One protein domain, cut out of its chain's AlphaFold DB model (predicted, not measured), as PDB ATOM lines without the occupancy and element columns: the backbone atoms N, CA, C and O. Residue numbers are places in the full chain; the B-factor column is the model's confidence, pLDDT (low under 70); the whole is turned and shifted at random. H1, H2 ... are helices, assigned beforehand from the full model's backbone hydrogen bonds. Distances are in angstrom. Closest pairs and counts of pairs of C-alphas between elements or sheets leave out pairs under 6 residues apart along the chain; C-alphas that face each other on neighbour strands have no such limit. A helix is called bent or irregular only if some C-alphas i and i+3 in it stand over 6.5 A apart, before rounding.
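Overview. This is residues 213 to 289 and 302 to 346 of the 670 residues of an uncharacterized protein of Phycisphaerae bacterium (UniProt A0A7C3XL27). A long helical hairpin of H1 and the bent H2 makes one side of the domain, and the bent H3 runs from beside the first residues of H1 across to four short helices, H4 to H7, clustered on the other side. The printed part has 122 residues with seven named helices, H1 to H7 in chain order, mostly aligned where they touch, and no named strand: all helix. It is compact, with a radius of gyration of the C-alphas of 14.0 A, and spans 39 by 34 by 20 A.

Arrangement. H2, residues 241 to 262, and H3, residues 264 to 286, were each assigned as one helix by hydrogen bonds but are bent: C-alphas 251 and 254 are 7.4 A apart, and 272 and 275 7.1 A. Their arms are H2a, residues 241 to 251, H2b, 254 to 262, H3a, 264 to 272, irregular with C-alphas 268 and 271 6.8 A apart, and H3b, 275 to 286. H1, residues 213 to 235, forms a hairpin with H2a at a shallow tilt of 29 degrees; their closest C-alphas, Ala 230 and Ala 241, are 5.0 A apart. H3b touches H4, residues 302 to 310, with residues 281 to 286 alone, closest at the C-alphas of Ala 285 and Trp 306, 5.1 A. It touches H6, residues 328 to 336, at C-alphas 281 and 334, 5.3 A. H5, residues 315 to 321, touches H7, residues 338 to 344, at C-alphas 315 and 341, 5.8 A. Every O i to N i+4 pair is within hydrogen-bond range except in H3a, 3 of 5, and H4, 4 of 5.

Along the chain. H1 begins at C-alpha 213 (2.614, 86.868, 287.458) and is 32.1 A long; H3b is 16.6 A. H7 ends at C-alpha 344 (34.425, 79.132, 288.574).

Size, cuts and confidence. Residues 290 to 301 are not printed; C-alphas 289 and 302 are 8.0 A apart. No link printed whole is long. No printed residue is under 70 in pLDDT.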
ATOM      1  N   PRO A 213       3.308  87.753 286.517       95.00
ATOM      2  CA  PRO A 213       2.614  86.868 287.458       95.00
ATOM      3  C   PRO A 213       3.322  85.533 287.724       95.00
ATOM      4  O   PRO A 213       3.371  85.084 288.870       95.00
ATOM      5  N   ASP A 214       3.913  84.918 286.699       95.81
ATOM      6  CA  ASP A 214       4.605  83.633 286.842       95.81
ATOM      7  C   ASP A 214       5.906  83.791 287.644       95.81
ATOM      8  O   ASP A 214       6.217  82.980 288.518       95.81
ATOM      9  N   ALA A 215       6.663  84.863 287.373       96.75
ATOM     10  CA  ALA A 215       7.856  85.206 288.147       96.75
ATOM     11  C   ALA A 215       7.487  85.542 289.595       96.75
ATOM     12  O   ALA A 215       8.157  85.098 290.526       96.75
ATOM     13  N   ARG A 216       6.395  86.294 289.782       95.44
ATOM     14  CA  ARG A 216       5.868  86.675 291.092       95.44
ATOM     15  C   ARG A 216       5.528  85.461 291.934       95.44
ATOM     16  O   ARG A 216       5.902  85.437 293.099       95.44
ATOM     17  N   ASN A 217       4.855  84.471 291.356       96.00
ATOM     18  CA  ASN A 217       4.491  83.261 292.080       96.00
ATOM     19  C   ASN A 217       5.738  82.517 292.588       96.00
ATOM     20  O   ASN A 217       5.829  82.214 293.773       96.00
ATOM     21  N   VAL A 218       6.734  82.303 291.720       97.06
ATOM     22  CA  VAL A 218       7.997  81.645 292.104       97.06
ATOM     23  C   VAL A 218       8.742  82.441 293.180       97.06
ATOM     24  O   VAL A 218       9.215  81.866 294.158       97.06
ATOM     25  N   TYR A 219       8.812  83.765 293.028       97.44
ATOM     26  CA  TYR A 219       9.471  84.646 293.988       97.44
ATOM     27  C   TYR A 219       8.790  84.617 295.363       97.44
ATOM     28  O   TYR A 219       9.465  84.451 296.373       97.44
ATOM     29  N   LEU A 220       7.460  84.737 295.413       95.44
ATOM     30  CA  LEU A 220       6.714  84.730 296.673       95.44
ATOM     31  C   LEU A 220       6.797  83.380 297.385       95.44
ATOM     32  O   LEU A 220       6.958  83.365 298.599       95.44
ATOM     33  N   VAL A 221       6.741  82.258 296.656       96.25
ATOM     34  CA  VAL A 221       6.964  80.925 297.244       96.25
ATOM     35  C   VAL A 221       8.343  80.854 297.896       96.25
ATOM     36  O   VAL A 221       8.454  80.464 299.052       96.25
ATOM     37  N   TRP A 222       9.382  81.322 297.206       97.50
ATOM     38  CA  TRP A 222      10.732  81.353 297.760       97.50
ATOM     39  C   TRP A 222      10.858  82.247 299.004       97.50
ATOM     40  O   TRP A 222      11.415  81.818 300.013       97.50
ATOM     41  N   VAL A 223      10.307  83.465 298.973       97.38
ATOM     42  CA  VAL A 223      10.311  84.373 300.134       97.38
ATOM     43  C   VAL A 223       9.566  83.747 301.319       97.38
ATOM     44  O   VAL A 223      10.054  83.810 302.448       97.38
ATOM     45  N   ARG A 224       8.417  83.101 301.078       96.75
ATOM     46  CA  ARG A 224       7.656  82.376 302.107       96.75
ATOM     47  C   ARG A 224       8.455  81.226 302.703       96.75
ATOM     48  O   ARG A 224       8.436  81.076 303.919       96.75
ATOM     49  N   ASP A 225       9.165  80.456 301.884       96.69
ATOM     50  CA  ASP A 225      10.004  79.356 302.362       96.69
ATOM     51  C   ASP A 225      11.112  79.878 303.288       96.69
ATOM     52  O   ASP A 225      11.286  79.364 304.394       96.69
ATOM     53  N   VAL A 226      11.813  80.946 302.881       97.69
ATOM     54  CA  VAL A 226      12.879  81.575 303.682       97.69
ATOM     55  C   VAL A 226      12.340  82.101 305.014       97.69
ATOM     56  O   VAL A 226      12.892  81.799 306.073       97.69
ATOM     57  N   LEU A 227      11.255  82.880 304.983       97.81
ATOM     58  CA  LEU A 227      10.686  83.505 306.180       97.81
ATOM     59  C   LEU A 227       9.986  82.489 307.089       97.81
ATOM     60  O   LEU A 227      10.094  82.572 308.312       97.81
ATOM     61  N   GLY A 228       9.292  81.515 306.504       97.19
ATOM     62  CA  GLY A 228       8.618  80.441 307.222       97.19
ATOM     63  C   GLY A 228       9.605  79.568 307.990       97.19
ATOM     64  O   GLY A 228       9.404  79.326 309.181       97.19
ATOM     65  N   GLU A 229      10.703  79.158 307.347       96.56
ATOM     66  CA  GLU A 229      11.776  78.406 308.005       96.56
ATOM     67  C   GLU A 229      12.432  79.219 309.129       96.56
ATOM     68  O   GLU A 229      12.646  78.701 310.229       96.56
ATOM     69  N   ALA A 230      12.694  80.506 308.891       97.00
ATOM     70  CA  ALA A 230      13.297  81.385 309.884       97.00
ATOM     71  C   ALA A 230      12.404  81.595 311.111       97.00
ATOM     72  O   ALA A 230      12.890  81.504 312.233       97.00
ATOM     73  N   LEU A 231      11.096  81.796 310.928       97.06
ATOM     74  CA  LEU A 231      10.143  81.915 312.036       97.06
ATOM     75  C   LEU A 231      10.025  80.622 312.848       97.06
ATOM     76  O   LEU A 231       9.925  80.673 314.074       97.06
ATOM     77  N   VAL A 232      10.029  79.459 312.185       96.31
ATOM     78  CA  VAL A 232      10.032  78.162 312.880       96.31
ATOM     79  C   VAL A 232      11.307  78.018 313.708       96.31
ATOM     80  O   VAL A 232      11.233  77.683 314.888       96.31
ATOM     81  N   THR A 233      12.460  78.333 313.129       94.75
ATOM     82  CA  THR A 233      13.763  78.216 313.796       94.75
ATOM     83  C   THR A 233      13.894  79.213 314.957       94.75
ATOM     84  O   THR A 233      14.309  78.836 316.052       94.75
ATOM     85  N   PHE A 234      13.404  80.442 314.781       95.00
ATOM     86  CA  PHE A 234      13.310  81.449 315.841       95.00
ATOM     87  C   PHE A 234      12.449  80.964 317.014       95.00
ATOM     88  O   PHE A 234      12.867  81.030 318.168       95.00
ATOM     89  N   SER A 235      11.281  80.374 316.731       94.31
ATOM     90  CA  SER A 235      10.401  79.817 317.773       94.31
ATOM     91  C   SER A 235      11.013  78.636 318.540       94.31
ATOM     92  O   SER A 235      10.565  78.315 319.639       94.31
ATOM     93  N   GLN A 236      12.054  78.005 317.987       95.19
ATOM     94  CA  GLN A 236      12.825  76.935 318.627       95.19
ATOM     95  C   GLN A 236      14.003  77.462 319.467       95.19
ATOM     96  O   GLN A 236      14.743  76.660 320.037       95.19
ATOM     97  N   GLY A 237      14.156  78.786 319.588       92.81
ATOM     98  CA  GLY A 237      15.149  79.440 320.446       92.81
ATOM     99  C   GLY A 237      16.374  79.998 319.718       92.81
ATOM    100  O   GLY A 237      17.307  80.452 320.376       92.81
ATOM    101  N   ASP A 238      16.399  79.975 318.385       91.50
ATOM    102  CA  ASP A 238      17.485  80.560 317.595       91.50
ATOM    103  C   ASP A 238      17.185  82.025 317.245       91.50
ATOM    104  O   ASP A 238      16.601  82.339 316.203       91.50
ATOM    105  N   GLU A 239      17.594  82.934 318.130       90.38
ATOM    106  CA  GLU A 239      17.334  84.374 318.005       90.38
ATOM    107  C   GLU A 239      17.902  84.987 316.706       90.38
ATOM    108  O   GLU A 239      17.349  85.957 316.194       90.38
ATOM    109  N   GLY A 240      18.951  84.393 316.118       90.81
ATOM    110  CA  GLY A 240      19.591  84.885 314.890       90.81
ATOM    111  C   GLY A 240      18.908  84.449 313.588       90.81
ATOM    112  O   GLY A 240      19.337  84.844 312.499       90.81
ATOM    113  N   ALA A 241      17.858  83.623 313.653       94.38
ATOM    114  CA  ALA A 241      17.234  83.051 312.459       94.38
ATOM    115  C   ALA A 241      16.612  84.114 311.536       94.38
ATOM    116  O   ALA A 241      16.763  84.038 310.313       94.38
ATOM    117  N   LEU A 242      15.952  85.126 312.107       95.56
ATOM    118  CA  LEU A 242      15.321  86.208 311.343       95.56
ATOM    119  C   LEU A 242      16.354  87.157 310.720       95.56
ATOM    120  O   LEU A 242      16.160  87.601 309.589       95.56
ATOM    121  N   ASP A 243      17.481  87.395 311.393       93.06
ATOM    122  CA  ASP A 243      18.588  88.189 310.847       93.06
ATOM    123  C   ASP A 243      19.260  87.478 309.667       93.06
ATOM    124  O   ASP A 243      19.557  88.095 308.642       93.06
ATOM    125  N   ARG A 244      19.431  86.153 309.753       94.88
ATOM    126  CA  ARG A 244      19.929  85.346 308.629       94.88
ATOM    127  C   ARG A 244      18.962  85.348 307.446       94.88
ATOM    128  O   ARG A 244      19.405  85.461 306.303       94.88
ATOM    129  N   ALA A 245      17.654  85.285 307.695       96.75
ATOM    130  CA  ALA A 245      16.652  85.446 306.641       96.75
ATOM    131  C   ALA A 245      16.719  86.834 305.992       96.75
ATOM    132  O   ALA A 245      16.690  86.929 304.764       96.75
ATOM    133  N   ALA A 246      16.876  87.892 306.795       95.25
ATOM    134  CA  ALA A 246      17.076  89.250 306.296       95.25
ATOM    135  C   ALA A 246      18.300  89.330 305.384       95.25
ATOM    136  O   ALA A 246      18.193  89.820 304.265       95.25
ATOM    137  N   ALA A 247      19.432  88.774 305.814       94.69
ATOM    138  CA  ALA A 247      20.658  88.758 305.027       94.69
ATOM    139  C   ALA A 247      20.499  88.000 303.694       94.69
ATOM    140  O   ALA A 247      20.925  88.512 302.660       94.69
ATOM    141  N   ILE A 248      19.833  86.835 303.679       96.62
ATOM    142  CA  ILE A 248      19.533  86.105 302.431       96.62
ATOM    143  C   ILE A 248      18.699  86.979 301.489       96.62
ATOM    144  O   ILE A 248      19.034  87.122 300.311       96.62
ATOM    145  N   LEU A 249      17.608  87.560 301.988       96.56
ATOM    146  CA  LEU A 249      16.687  88.341 301.167       96.56
ATOM    147  C   LEU A 249      17.318  89.656 300.688       96.56
ATOM    148  O   LEU A 249      17.136  90.038 299.534       96.56
ATOM    149  N   ASP A 250      18.121  90.315 301.517       93.62
ATOM    150  CA  ASP A 250      18.813  91.555 301.161       93.62
ATOM    151  C   ASP A 250      19.906  91.333 300.108       93.62
ATOM    152  O   ASP A 250      20.063  92.158 299.205       93.62
ATOM    153  N   VAL A 251      20.651  90.225 300.200       94.06
ATOM    154  CA  VAL A 251      21.711  89.881 299.240       94.06
ATOM    155  C   VAL A 251      21.121  89.354 297.934       94.06
ATOM    156  O   VAL A 251      21.550  89.755 296.849       94.06
ATOM    157  N   HIS A 252      20.144  88.449 298.015       96.00
ATOM    158  CA  HIS A 252      19.682  87.696 296.854       96.00
ATOM    159  C   HIS A 252      18.356  88.185 296.272       96.00
ATOM    160  O   HIS A 252      18.133  87.980 295.082       96.00
ATOM    161  N   GLY A 253      17.487  88.830 297.052       95.50
ATOM    162  CA  GLY A 253      16.102  89.118 296.666       95.50
ATOM    163  C   GLY A 253      15.987  89.947 295.392       95.50
ATOM    164  O   GLY A 253      15.329  89.529 294.443       95.50
ATOM    165  N   VAL A 254      16.707  91.071 295.314       93.38
ATOM    166  CA  VAL A 254      16.724  91.923 294.107       93.38
ATOM    167  C   VAL A 254      17.252  91.152 292.896       93.38
ATOM    168  O   VAL A 254      16.667  91.213 291.820       93.38
ATOM    169  N   TYR A 255      18.330  90.391 293.080       95.25
ATOM    170  CA  TYR A 255      18.976  89.673 291.988       95.25
ATOM    171  C   TYR A 255      18.119  88.522 291.448       95.25
ATOM    172  O   TYR A 255      17.956  88.382 290.237       95.25
ATOM    173  N   ILE A 256      17.530  87.723 292.343       96.50
ATOM    174  CA  ILE A 256      16.596  86.651 291.988       96.50
ATOM    175  C   ILE A 256      15.375  87.245 291.301       96.50
ATOM    176  O   ILE A 256      14.981  86.736 290.261       96.50
ATOM    177  N   ARG A 257      14.794  88.328 291.831       95.88
ATOM    178  CA  ARG A 257      13.645  88.998 291.210       95.88
ATOM    179  C   ARG A 257      13.948  89.374 289.760       95.88
ATOM    180  O   ARG A 257      13.189  89.001 288.867       95.88
ATOM    181  N   ASP A 258      15.075  90.040 289.529       95.56
ATOM    182  CA  ASP A 258      15.475  90.483 288.195       95.56
ATOM    183  C   ASP A 258      15.740  89.282 287.259       95.56
ATOM    184  O   ASP A 258      15.344  89.309 286.092       95.56
ATOM    185  N   LEU A 259      16.347  88.192 287.747       96.12
ATOM    186  CA  LEU A 259      16.531  86.965 286.957       96.12
ATOM    187  C   LEU A 259      15.211  86.240 286.662       96.12
ATOM    188  O   LEU A 259      15.007  85.780 285.542       96.12
ATOM    189  N   LEU A 260      14.298  86.149 287.630       96.88
ATOM    190  CA  LEU A 260      12.985  85.532 287.437       96.88
ATOM    191  C   LEU A 260      12.156  86.306 286.408       96.88
ATOM    192  O   LEU A 260      11.440  85.679 285.626       96.88
ATOM    193  N   GLU A 261      12.245  87.639 286.385       96.06
ATOM    194  CA  GLU A 261      11.574  88.479 285.386       96.06
ATOM    195  C   GLU A 261      12.166  88.301 283.987       96.06
ATOM    196  O   GLU A 261      11.420  88.109 283.026       96.06
ATOM    197  N   ASN A 262      13.495  88.335 283.872       96.81
ATOM    198  CA  ASN A 262      14.167  88.454 282.578       96.81
ATOM    199  C   ASN A 262      14.575  87.111 281.949       96.81
ATOM    200  O   ASN A 262      14.777  87.049 280.736       96.81
ATOM    201  N   ASP A 263      14.669  86.030 282.727       97.19
ATOM    202  CA  ASP A 263      15.119  84.717 282.259       97.19
ATOM    203  C   ASP A 263      14.112  83.603 282.604       97.19
ATOM    204  O   ASP A 263      14.022  83.087 283.723       97.19
ATOM    205  N   LYS A 264      13.365  83.167 281.581       95.94
ATOM    206  CA  LYS A 264      12.373  82.084 281.685       95.94
ATOM    207  C   LYS A 264      12.993  80.720 282.002       95.94
ATOM    208  O   LYS A 264      12.323  79.880 282.603       95.94
ATOM    209  N   VAL A 265      14.235  80.473 281.577       96.19
ATOM    210  CA  VAL A 265      14.951  79.223 281.870       96.19
ATOM    211  C   VAL A 265      15.371  79.222 283.332       96.19
ATOM    212  O   VAL A 265      15.115  78.243 284.033       96.19
ATOM    213  N   PHE A 266      15.935  80.335 283.813       96.94
ATOM    214  CA  PHE A 266      16.235  80.512 285.232       96.94
ATOM    215  C   PHE A 266      14.981  80.334 286.089       96.94
ATOM    216  O   PHE A 266      15.011  79.548 287.028       96.94
ATOM    217  N   ARG A 267      13.857  80.967 285.725       96.50
ATOM    218  CA  ARG A 267      12.585  80.842 286.457       96.50
ATOM    219  C   ARG A 267      12.140  79.402 286.672       96.50
ATOM    220  O   ARG A 267      11.760  79.052 287.783       96.50
ATOM    221  N   ARG A 268      12.197  78.573 285.625       95.56
ATOM    222  CA  ARG A 268      11.816  77.156 285.716       95.56
ATOM    223  C   ARG A 268      12.760  76.380 286.633       95.56
ATOM    224  O   ARG A 268      12.317  75.625 287.483       95.56
ATOM    225  N   LEU A 269      14.064  76.589 286.464       96.50
ATOM    226  CA  LEU A 269      15.084  75.828 287.185       96.50
ATOM    227  C   LEU A 269      15.290  76.309 288.627       96.50
ATOM    228  O   LEU A 269      15.780  75.541 289.450       96.50
ATOM    229  N   PHE A 270      14.921  77.548 288.954       97.25
ATOM    230  CA  PHE A 270      15.195  78.140 290.259       97.25
ATOM    231  C   PHE A 270      14.535  77.362 291.400       97.25
ATOM    232  O   PHE A 270      15.239  76.879 292.284       97.25
ATOM    233  N   ALA A 271      13.213  77.187 291.353       92.31
ATOM    234  CA  ALA A 271      12.481  76.481 292.404       92.31
ATOM    235  C   ALA A 271      12.768  74.971 292.409       92.31
ATOM    236  O   ALA A 271      12.885  74.366 293.470       92.31
ATOM    237  N   GLU A 272      12.905  74.364 291.227       93.12
ATOM    238  CA  GLU A 272      13.032  72.908 291.089       93.12
ATOM    239  C   GLU A 272      14.457  72.401 291.344       93.12
ATOM    240  O   GLU A 272      14.634  71.312 291.887       93.12
ATOM    241  N   LYS A 273      15.479  73.169 290.942       95.88
ATOM    242  CA  LYS A 273      16.868  72.691 290.864       95.88
ATOM    243  C   LYS A 273      17.872  73.560 291.621       95.88
ATOM    244  O   LYS A 273      18.824  73.010 292.158       95.88
ATOM    245  N   TYR A 274      17.715  74.886 291.670       96.69
ATOM    246  CA  TYR A 274      18.753  75.768 292.239       96.69
ATOM    247  C   TYR A 274      18.562  76.064 293.728       96.69
ATOM    248  O   TYR A 274      19.510  75.946 294.503       96.69
ATOM    249  N   TRP A 275      17.352  76.441 294.141       96.88
ATOM    250  CA  TRP A 275      17.063  76.803 295.527       96.88
ATOM    251  C   TRP A 275      17.214  75.631 296.513       96.88
ATOM    252  O   TRP A 275      17.884  75.819 297.531       96.88
ATOM    253  N   PRO A 276      16.689  74.415 296.243       96.00
ATOM    254  CA  PRO A 276      16.769  73.314 297.203       96.00
ATOM    255  C   PRO A 276      18.197  72.936 297.651       96.00
ATOM    256  O   PRO A 276      18.422  72.864 298.865       96.00
ATOM    257  N   PRO A 277      19.187  72.728 296.752       95.06
ATOM    258  CA  PRO A 277      20.551  72.412 297.174       95.06
ATOM    259  C   PRO A 277      21.239  73.595 297.867       95.06
ATOM    260  O   PRO A 277      21.973  73.385 298.831       95.06
ATOM    261  N   PHE A 278      20.963  74.834 297.447       96.69
ATOM    262  CA  PHE A 278      21.484  76.023 298.124       96.69
ATOM    263  C   PHE A 278      20.976  76.122 299.570       96.69
ATOM    264  O   PHE A 278      21.768  76.260 300.501       96.69
ATOM    265  N   ALA A 279      19.666  75.965 299.778       96.38
ATOM    266  CA  ALA A 279      19.067  75.958 301.109       96.38
ATOM    267  C   ALA A 279      19.608  74.807 301.977       96.38
ATOM    268  O   ALA A 279      19.875  74.990 303.164       96.38
ATOM    269  N   ALA A 280      19.831  73.623 301.393       95.81
ATOM    270  CA  ALA A 280      20.443  72.499 302.101       95.81
ATOM    271  C   ALA A 280      21.877  72.811 302.573       95.81
ATOM    272  O   ALA A 280      22.204  72.522 303.729       95.81
ATOM    273  N   ALA A 281      22.696  73.449 301.730       94.94
ATOM    274  CA  ALA A 281      24.044  73.883 302.094       94.94
ATOM    275  C   ALA A 281      24.021  74.920 303.235       94.94
ATOM    276  O   ALA A 281      24.778  74.791 304.200       94.94
ATOM    277  N   LEU A 282      23.090  75.885 303.201       94.88
ATOM    278  CA  LEU A 282      22.904  76.856 304.288       94.88
ATOM    279  C   LEU A 282      22.546  76.184 305.620       94.88
ATOM    280  O   LEU A 282      23.163  76.480 306.645       94.88
ATOM    281  N   ARG A 283      21.603  75.234 305.617       94.25
ATOM    282  CA  ARG A 283      21.232  74.476 306.828       94.25
ATOM    283  C   ARG A 283      22.393  73.642 307.358       94.25
ATOM    284  O   ARG A 283      22.588  73.531 308.567       94.25
ATOM    285  N   LYS A 284      23.180  73.035 306.466       93.56
ATOM    286  CA  LYS A 284      24.375  72.268 306.836       93.56
ATOM    287  C   LYS A 284      25.435  73.167 307.474       93.56
ATOM    288  O   LYS A 284      26.038  72.759 308.465       93.56
ATOM    289  N   ALA A 285      25.628  74.376 306.947       90.31
ATOM    290  CA  ALA A 285      26.527  75.375 307.519       90.31
ATOM    291  C   ALA A 285      26.091  75.800 308.933       90.31
ATOM    292  O   ALA A 285      26.932  75.855 309.825       90.31
ATOM    293  N   GLN A 286      24.784  75.985 309.164       89.31
ATOM    294  CA  GLN A 286      24.224  76.329 310.483       89.31
ATOM    295  C   GLN A 286      24.388  75.216 311.527       89.31
ATOM    296  O   GLN A 286      24.588  75.486 312.706       89.31
ATOM    297  N   ARG A 287      24.311  73.944 311.116       87.38
ATOM    298  CA  ARG A 287      24.360  72.790 312.034       87.38
ATOM    299  C   ARG A 287      25.768  72.359 312.444       87.38
ATOM    300  O   ARG A 287      25.893  71.399 313.208       87.38
ATOM    301  N   ARG A 288      26.833  72.986 311.932       79.06
ATOM    302  CA  ARG A 288      28.199  72.581 312.299       79.06
ATOM    303  C   ARG A 288      28.408  72.804 313.797       79.06
ATOM    304  O   ARG A 288      28.122  73.899 314.261       79.06
ATOM    305  N   PRO A 289      28.863  71.800 314.564       71.81
ATOM    306  CA  PRO A 289      28.983  71.924 316.013       71.81
ATOM    307  C   PRO A 289      29.868  73.118 316.371       71.81
ATOM    308  O   PRO A 289      30.933  73.287 315.777       71.81
ATOM    309  N   GLN A 302      30.125  79.526 313.424       82.81
ATOM    310  CA  GLN A 302      28.954  79.132 312.644       82.81
ATOM    311  C   GLN A 302      28.445  80.249 311.725       82.81
ATOM    312  O   GLN A 302      28.145  79.975 310.563       82.81
ATOM    313  N   ASP A 303      28.388  81.495 312.197       84.00
ATOM    314  CA  ASP A 303      27.919  82.628 311.397       84.00
ATOM    315  C   ASP A 303      28.921  82.983 310.295       84.00
ATOM    316  O   ASP A 303      28.511  83.312 309.183       84.00
ATOM    317  N   ILE A 304      30.230  82.847 310.549       86.06
ATOM    318  CA  ILE A 304      31.263  83.016 309.511       86.06
ATOM    319  C   ILE A 304      31.103  81.941 308.434       86.06
ATOM    320  O   ILE A 304      31.098  82.246 307.239       86.06
ATOM    321  N   VAL A 305      30.960  80.677 308.845       87.25
ATOM    322  CA  VAL A 305      30.777  79.574 307.899       87.25
ATOM    323  C   VAL A 305      29.490  79.765 307.111       87.25
ATOM    324  O   VAL A 305      29.528  79.621 305.898       87.25
ATOM    325  N   TRP A 306      28.379  80.121 307.751       92.50
ATOM    326  CA  TRP A 306      27.114  80.394 307.072       92.50
ATOM    327  C   TRP A 306      27.217  81.576 306.101       92.50
ATOM    328  O   TRP A 306      26.771  81.469 304.955       92.50
ATOM    329  N   ALA A 307      27.868  82.668 306.513       89.94
ATOM    330  CA  ALA A 307      28.079  83.839 305.670       89.94
ATOM    331  C   ALA A 307      28.841  83.476 304.389       89.94
ATOM    332  O   ALA A 307      28.460  83.935 303.316       89.94
ATOM    333  N   ASN A 308      29.822  82.566 304.458       89.62
ATOM    334  CA  ASN A 308      30.539  82.076 303.274       89.62
ATOM    335  C   ASN A 308      29.634  81.401 302.225       89.62
ATOM    336  O   ASN A 308      30.072  81.228 301.093       89.62
ATOM    337  N   TYR A 309      28.399  81.016 302.553       93.69
ATOM    338  CA  TYR A 309      27.424  80.506 301.579       93.69
ATOM    339  C   TYR A 309      26.374  81.560 301.206       93.69
ATOM    340  O   TYR A 309      25.931  81.596 300.061       93.69
ATOM    341  N   ALA A 310      25.980  82.413 302.155       92.38
ATOM    342  CA  ALA A 310      24.846  83.323 302.007       92.38
ATOM    343  C   ALA A 310      25.173  84.675 301.348       92.38
ATOM    344  O   ALA A 310      24.267  85.356 300.887       92.38
ATOM    345  N   VAL A 311      26.436  85.117 301.323       92.00
ATOM    346  CA  VAL A 311      26.760  86.504 300.914       92.00
ATOM    347  C   VAL A 311      27.118  86.677 299.437       92.00
ATOM    348  O   VAL A 311      27.383  87.797 299.008       92.00
ATOM    349  N   GLU A 312      27.141  85.603 298.644       94.50
ATOM    350  CA  GLU A 312      27.582  85.653 297.245       94.50
ATOM    351  C   GLU A 312      26.391  85.579 296.269       94.50
ATOM    352  O   GLU A 312      25.939  84.484 295.915       94.50
ATOM    353  N   PRO A 313      25.861  86.719 295.780       93.94
ATOM    354  CA  PRO A 313      24.712  86.730 294.877       93.94
ATOM    355  C   PRO A 313      25.013  86.115 293.508       93.94
ATOM    356  O   PRO A 313      24.093  85.668 292.824       93.94
ATOM    357  N   ARG A 314      26.285  86.024 293.092       95.69
ATOM    358  CA  ARG A 314      26.651  85.391 291.817       95.69
ATOM    359  C   ARG A 314      26.471  83.875 291.833       95.69
ATOM    360  O   ARG A 314      26.595  83.264 290.772       95.69
ATOM    361  N   VAL A 315      26.138  83.267 292.975       97.19
ATOM    362  CA  VAL A 315      25.815  81.834 293.074       97.19
ATOM    363  C   VAL A 315      24.733  81.415 292.071       97.19
ATOM    364  O   VAL A 315      24.785  80.333 291.492       97.19
ATOM    365  N   TRP A 316      23.799  82.315 291.765       96.81
ATOM    366  CA  TRP A 316      22.743  82.060 290.790       96.81
ATOM    367  C   TRP A 316      23.277  81.978 289.354       96.81
ATOM    368  O   TRP A 316      22.847  81.107 288.601       96.81
ATOM    369  N   ASN A 317      24.274  82.797 288.998       95.44
ATOM    370  CA  ASN A 317      24.992  82.650 287.725       95.44
ATOM    371  C   ASN A 317      25.822  81.377 287.706       95.44
ATOM    372  O   ASN A 317      25.892  80.716 286.681       95.44
ATOM    373  N   TYR A 318      26.427  81.014 288.835       96.88
ATOM    374  CA  TYR A 318      27.198  79.783 288.956       96.88
ATOM    375  C   TYR A 318      26.336  78.555 288.645       96.88
ATOM    376  O   TYR A 318      26.689  77.775 287.761       96.88
ATOM    377  N   PHE A 319      25.166  78.425 289.276       96.56
ATOM    378  CA  PHE A 319      24.251  77.320 288.977       96.56
ATOM    379  C   PHE A 319      23.688  77.391 287.558       96.56
ATOM    380  O   PHE A 319      23.531  76.359 286.909       96.56
ATOM    381  N   HIS A 320      23.407  78.595 287.059       94.38
ATOM    382  CA  HIS A 320      22.853  78.763 285.723       94.38
ATOM    383  C   HIS A 320      23.864  78.454 284.606       94.38
ATOM    384  O   HIS A 320      23.507  77.798 283.626       94.38
ATOM    385  N   GLU A 321      25.116  78.894 284.744       94.12
ATOM    386  CA  GLU A 321      26.196  78.649 283.781       94.12
ATOM    387  C   GLU A 321      26.681  77.194 283.812       94.12
ATOM    388  O   GLU A 321      27.132  76.690 282.788       94.12
ATOM    389  N   LEU A 322      26.562  76.506 284.954       94.94
ATOM    390  CA  LEU A 322      26.910  75.088 285.103       94.94
ATOM    391  C   LEU A 322      25.699  74.143 285.037       94.94
ATOM    392  O   LEU A 322      25.796  72.984 285.442       94.94
ATOM    393  N   ARG A 323      24.548  74.595 284.526       93.88
ATOM    394  CA  ARG A 323      23.306  73.795 284.510       93.88
ATOM    395  C   ARG A 323      23.439  72.438 283.804       93.88
ATOM    396  O   ARG A 323      22.715  71.505 284.167       93.88
ATOM    397  N   ASP A 324      24.356  72.353 282.839       93.50
ATOM    398  CA  ASP A 324      24.635  71.173 282.014       93.50
ATOM    399  C   ASP A 324      25.653  70.218 282.673       93.50
ATOM    400  O   ASP A 324      25.776  69.067 282.266       93.50
ATOM    401  N   CYS A 325      26.327  70.645 283.749       90.50
ATOM    402  CA  CYS A 325      27.288  69.834 284.507       90.50
ATOM    403  C   CYS A 325      26.624  68.880 285.526       90.50
ATOM    404  O   CYS A 325      27.307  68.304 286.373       90.50
ATOM    405  N   GLY A 326      25.298  68.710 285.472       87.56
ATOM    406  CA  GLY A 326      24.553  67.834 286.383       87.56
ATOM    407  C   GLY A 326      24.637  68.286 287.844       87.56
ATOM    408  O   GLY A 326      24.521  69.478 288.132       87.56
ATOM    409  N   ASP A 327      24.838  67.332 288.755       93.75
ATOM    410  CA  ASP A 327      24.896  67.587 290.202       93.75
ATOM    411  C   ASP A 327      26.270  68.078 290.684       93.75
ATOM    412  O   ASP A 327      26.402  68.559 291.809       93.75
ATOM    413  N   VAL A 328      27.289  68.033 289.818       95.19
ATOM    414  CA  VAL A 328      28.675  68.395 290.164       95.19
ATOM    415  C   VAL A 328      28.779  69.841 290.649       95.19
ATOM    416  O   VAL A 328      29.520  70.123 291.588       95.19
ATOM    417  N   ALA A 329      28.011  70.761 290.058       95.00
ATOM    418  CA  ALA A 329      27.981  72.154 290.502       95.00
ATOM    419  C   ALA A 329      27.480  72.280 291.953       95.00
ATOM    420  O   ALA A 329      28.021  73.049 292.746       95.00
ATOM    421  N   PHE A 330      26.474  71.492 292.335       95.56
ATOM    422  CA  PHE A 330      25.949  71.506 293.698       95.56
ATOM    423  C   PHE A 330      26.910  70.830 294.678       95.56
ATOM    424  O   PHE A 330      27.112  71.364 295.762       95.56
ATOM    425  N   GLU A 331      27.552  69.721 294.290       95.69
ATOM    426  CA  GLU A 331      28.594  69.057 295.095       95.69
ATOM    427  C   GLU A 331      29.753  70.014 295.411       95.69
ATOM    428  O   GLU A 331      30.200  70.126 296.555       95.69
ATOM    429  N   VAL A 332      30.235  70.728 294.391       96.00
ATOM    430  CA  VAL A 332      31.343  71.676 294.524       96.00
ATOM    431  C   VAL A 332      30.935  72.880 295.377       96.00
ATOM    432  O   VAL A 332      31.705  73.292 296.248       96.00
ATOM    433  N   PHE A 333      29.726  73.415 295.189       96.44
ATOM    434  CA  PHE A 333      29.213  74.497 296.027       96.44
ATOM    435  C   PHE A 333      28.995  74.066 297.486       96.44
ATOM    436  O   PHE A 333      29.409  74.786 298.385       96.44
ATOM    437  N   ASP A 334      28.419  72.890 297.751       94.56
ATOM    438  CA  ASP A 334      28.207  72.380 299.121       94.56
ATOM    439  C   ASP A 334      29.525  72.203 299.892       94.56
ATOM    440  O   ASP A 334      29.557  72.288 301.122       94.56
ATOM    441  N   ARG A 335      30.632  71.976 299.177       93.50
ATOM    442  CA  ARG A 335      31.958  71.838 299.784       93.50
ATOM    443  C   ARG A 335      32.656  73.176 300.025       93.50
ATOM    444  O   ARG A 335      33.285  73.334 301.071       93.50
ATOM    445  N   TRP A 336      32.573  74.104 299.072       94.31
ATOM    446  CA  TRP A 336      33.421  75.305 299.039       94.31
ATOM    447  C   TRP A 336      32.663  76.638 299.162       94.31
ATOM    448  O   TRP A 336      33.296  77.683 299.308       94.31
ATOM    449  N   GLY A 337      31.332  76.637 299.107       95.00
ATOM    450  CA  GLY A 337      30.494  77.833 299.212       95.00
ATOM    451  C   GLY A 337      30.855  78.914 298.188       95.00
ATOM    452  O   GLY A 337      31.060  78.636 297.003       95.00
ATOM    453  N   ALA A 338      30.965  80.162 298.646       95.00
ATOM    454  CA  ALA A 338      31.308  81.314 297.813       95.00
ATOM    455  C   ALA A 338      32.671  81.188 297.115       95.00
ATOM    456  O   ALA A 338      32.834  81.744 296.030       95.00
ATOM    457  N   LEU A 339      33.628  80.427 297.662       95.25
ATOM    458  CA  LEU A 339      34.923  80.218 297.008       95.25
ATOM    459  C   LEU A 339      34.758  79.500 295.660       95.25
ATOM    460  O   LEU A 339      35.355  79.906 294.664       95.25
ATOM    461  N   ALA A 340      33.886  78.486 295.588       96.69
ATOM    462  CA  ALA A 340      33.581  77.824 294.318       96.69
ATOM    463  C   ALA A 340      32.987  78.803 293.299       96.69
ATOM    464  O   ALA A 340      33.384  78.799 292.133       96.69
ATOM    465  N   VAL A 341      32.066  79.662 293.741       97.25
ATOM    466  CA  VAL A 341      31.448  80.683 292.884       97.25
ATOM    467  C   VAL A 341      32.503  81.665 292.372       97.25
ATOM    468  O   VAL A 341      32.545  81.953 291.173       97.25
ATOM    469  N   HIS A 342      33.376  82.139 293.263       96.38
ATOM    470  CA  HIS A 342      34.443  83.081 292.952       96.38
ATOM    471  C   HIS A 342      35.400  82.534 291.888       96.38
ATOM    472  O   HIS A 342      35.671  83.212 290.892       96.38
ATOM    473  N   LEU A 343      35.867  81.297 292.075       96.44
ATOM    474  CA  LEU A 343      36.828  80.657 291.183       96.44
ATOM    475  C   LEU A 343      36.190  80.264 289.847       96.44
ATOM    476  O   LEU A 343      36.716  80.590 288.793       96.44
ATOM    477  N   VAL A 344      35.028  79.613 289.833       96.88
ATOM    478  CA  VAL A 344      34.425  79.132 288.574       96.88
ATOM    479  C   VAL A 344      33.951  80.278 287.677       96.88
ATOM    480  O   VAL A 344      34.045  80.195 286.446       96.88
ATOM    481  N   LEU A 345      33.456  81.366 288.272       96.69
ATOM    482  CA  LEU A 345      33.015  82.547 287.530       96.69
ATOM    483  C   LEU A 345      34.128  83.588 287.329       96.69
ATOM    484  O   LEU A 345      33.851  84.718 286.907       96.69
ATOM    485  N   ALA A 346      35.375  83.235 287.629       96.00
ATOM    486  CA  ALA A 346      36.539  84.040 287.309       96.00
ATOM    487  C   ALA A 346      36.642  84.283 285.793       96.00
ATOM    488  O   ALA A 346      36.661  83.312 285.028       96.00
TER     489      ALA A 346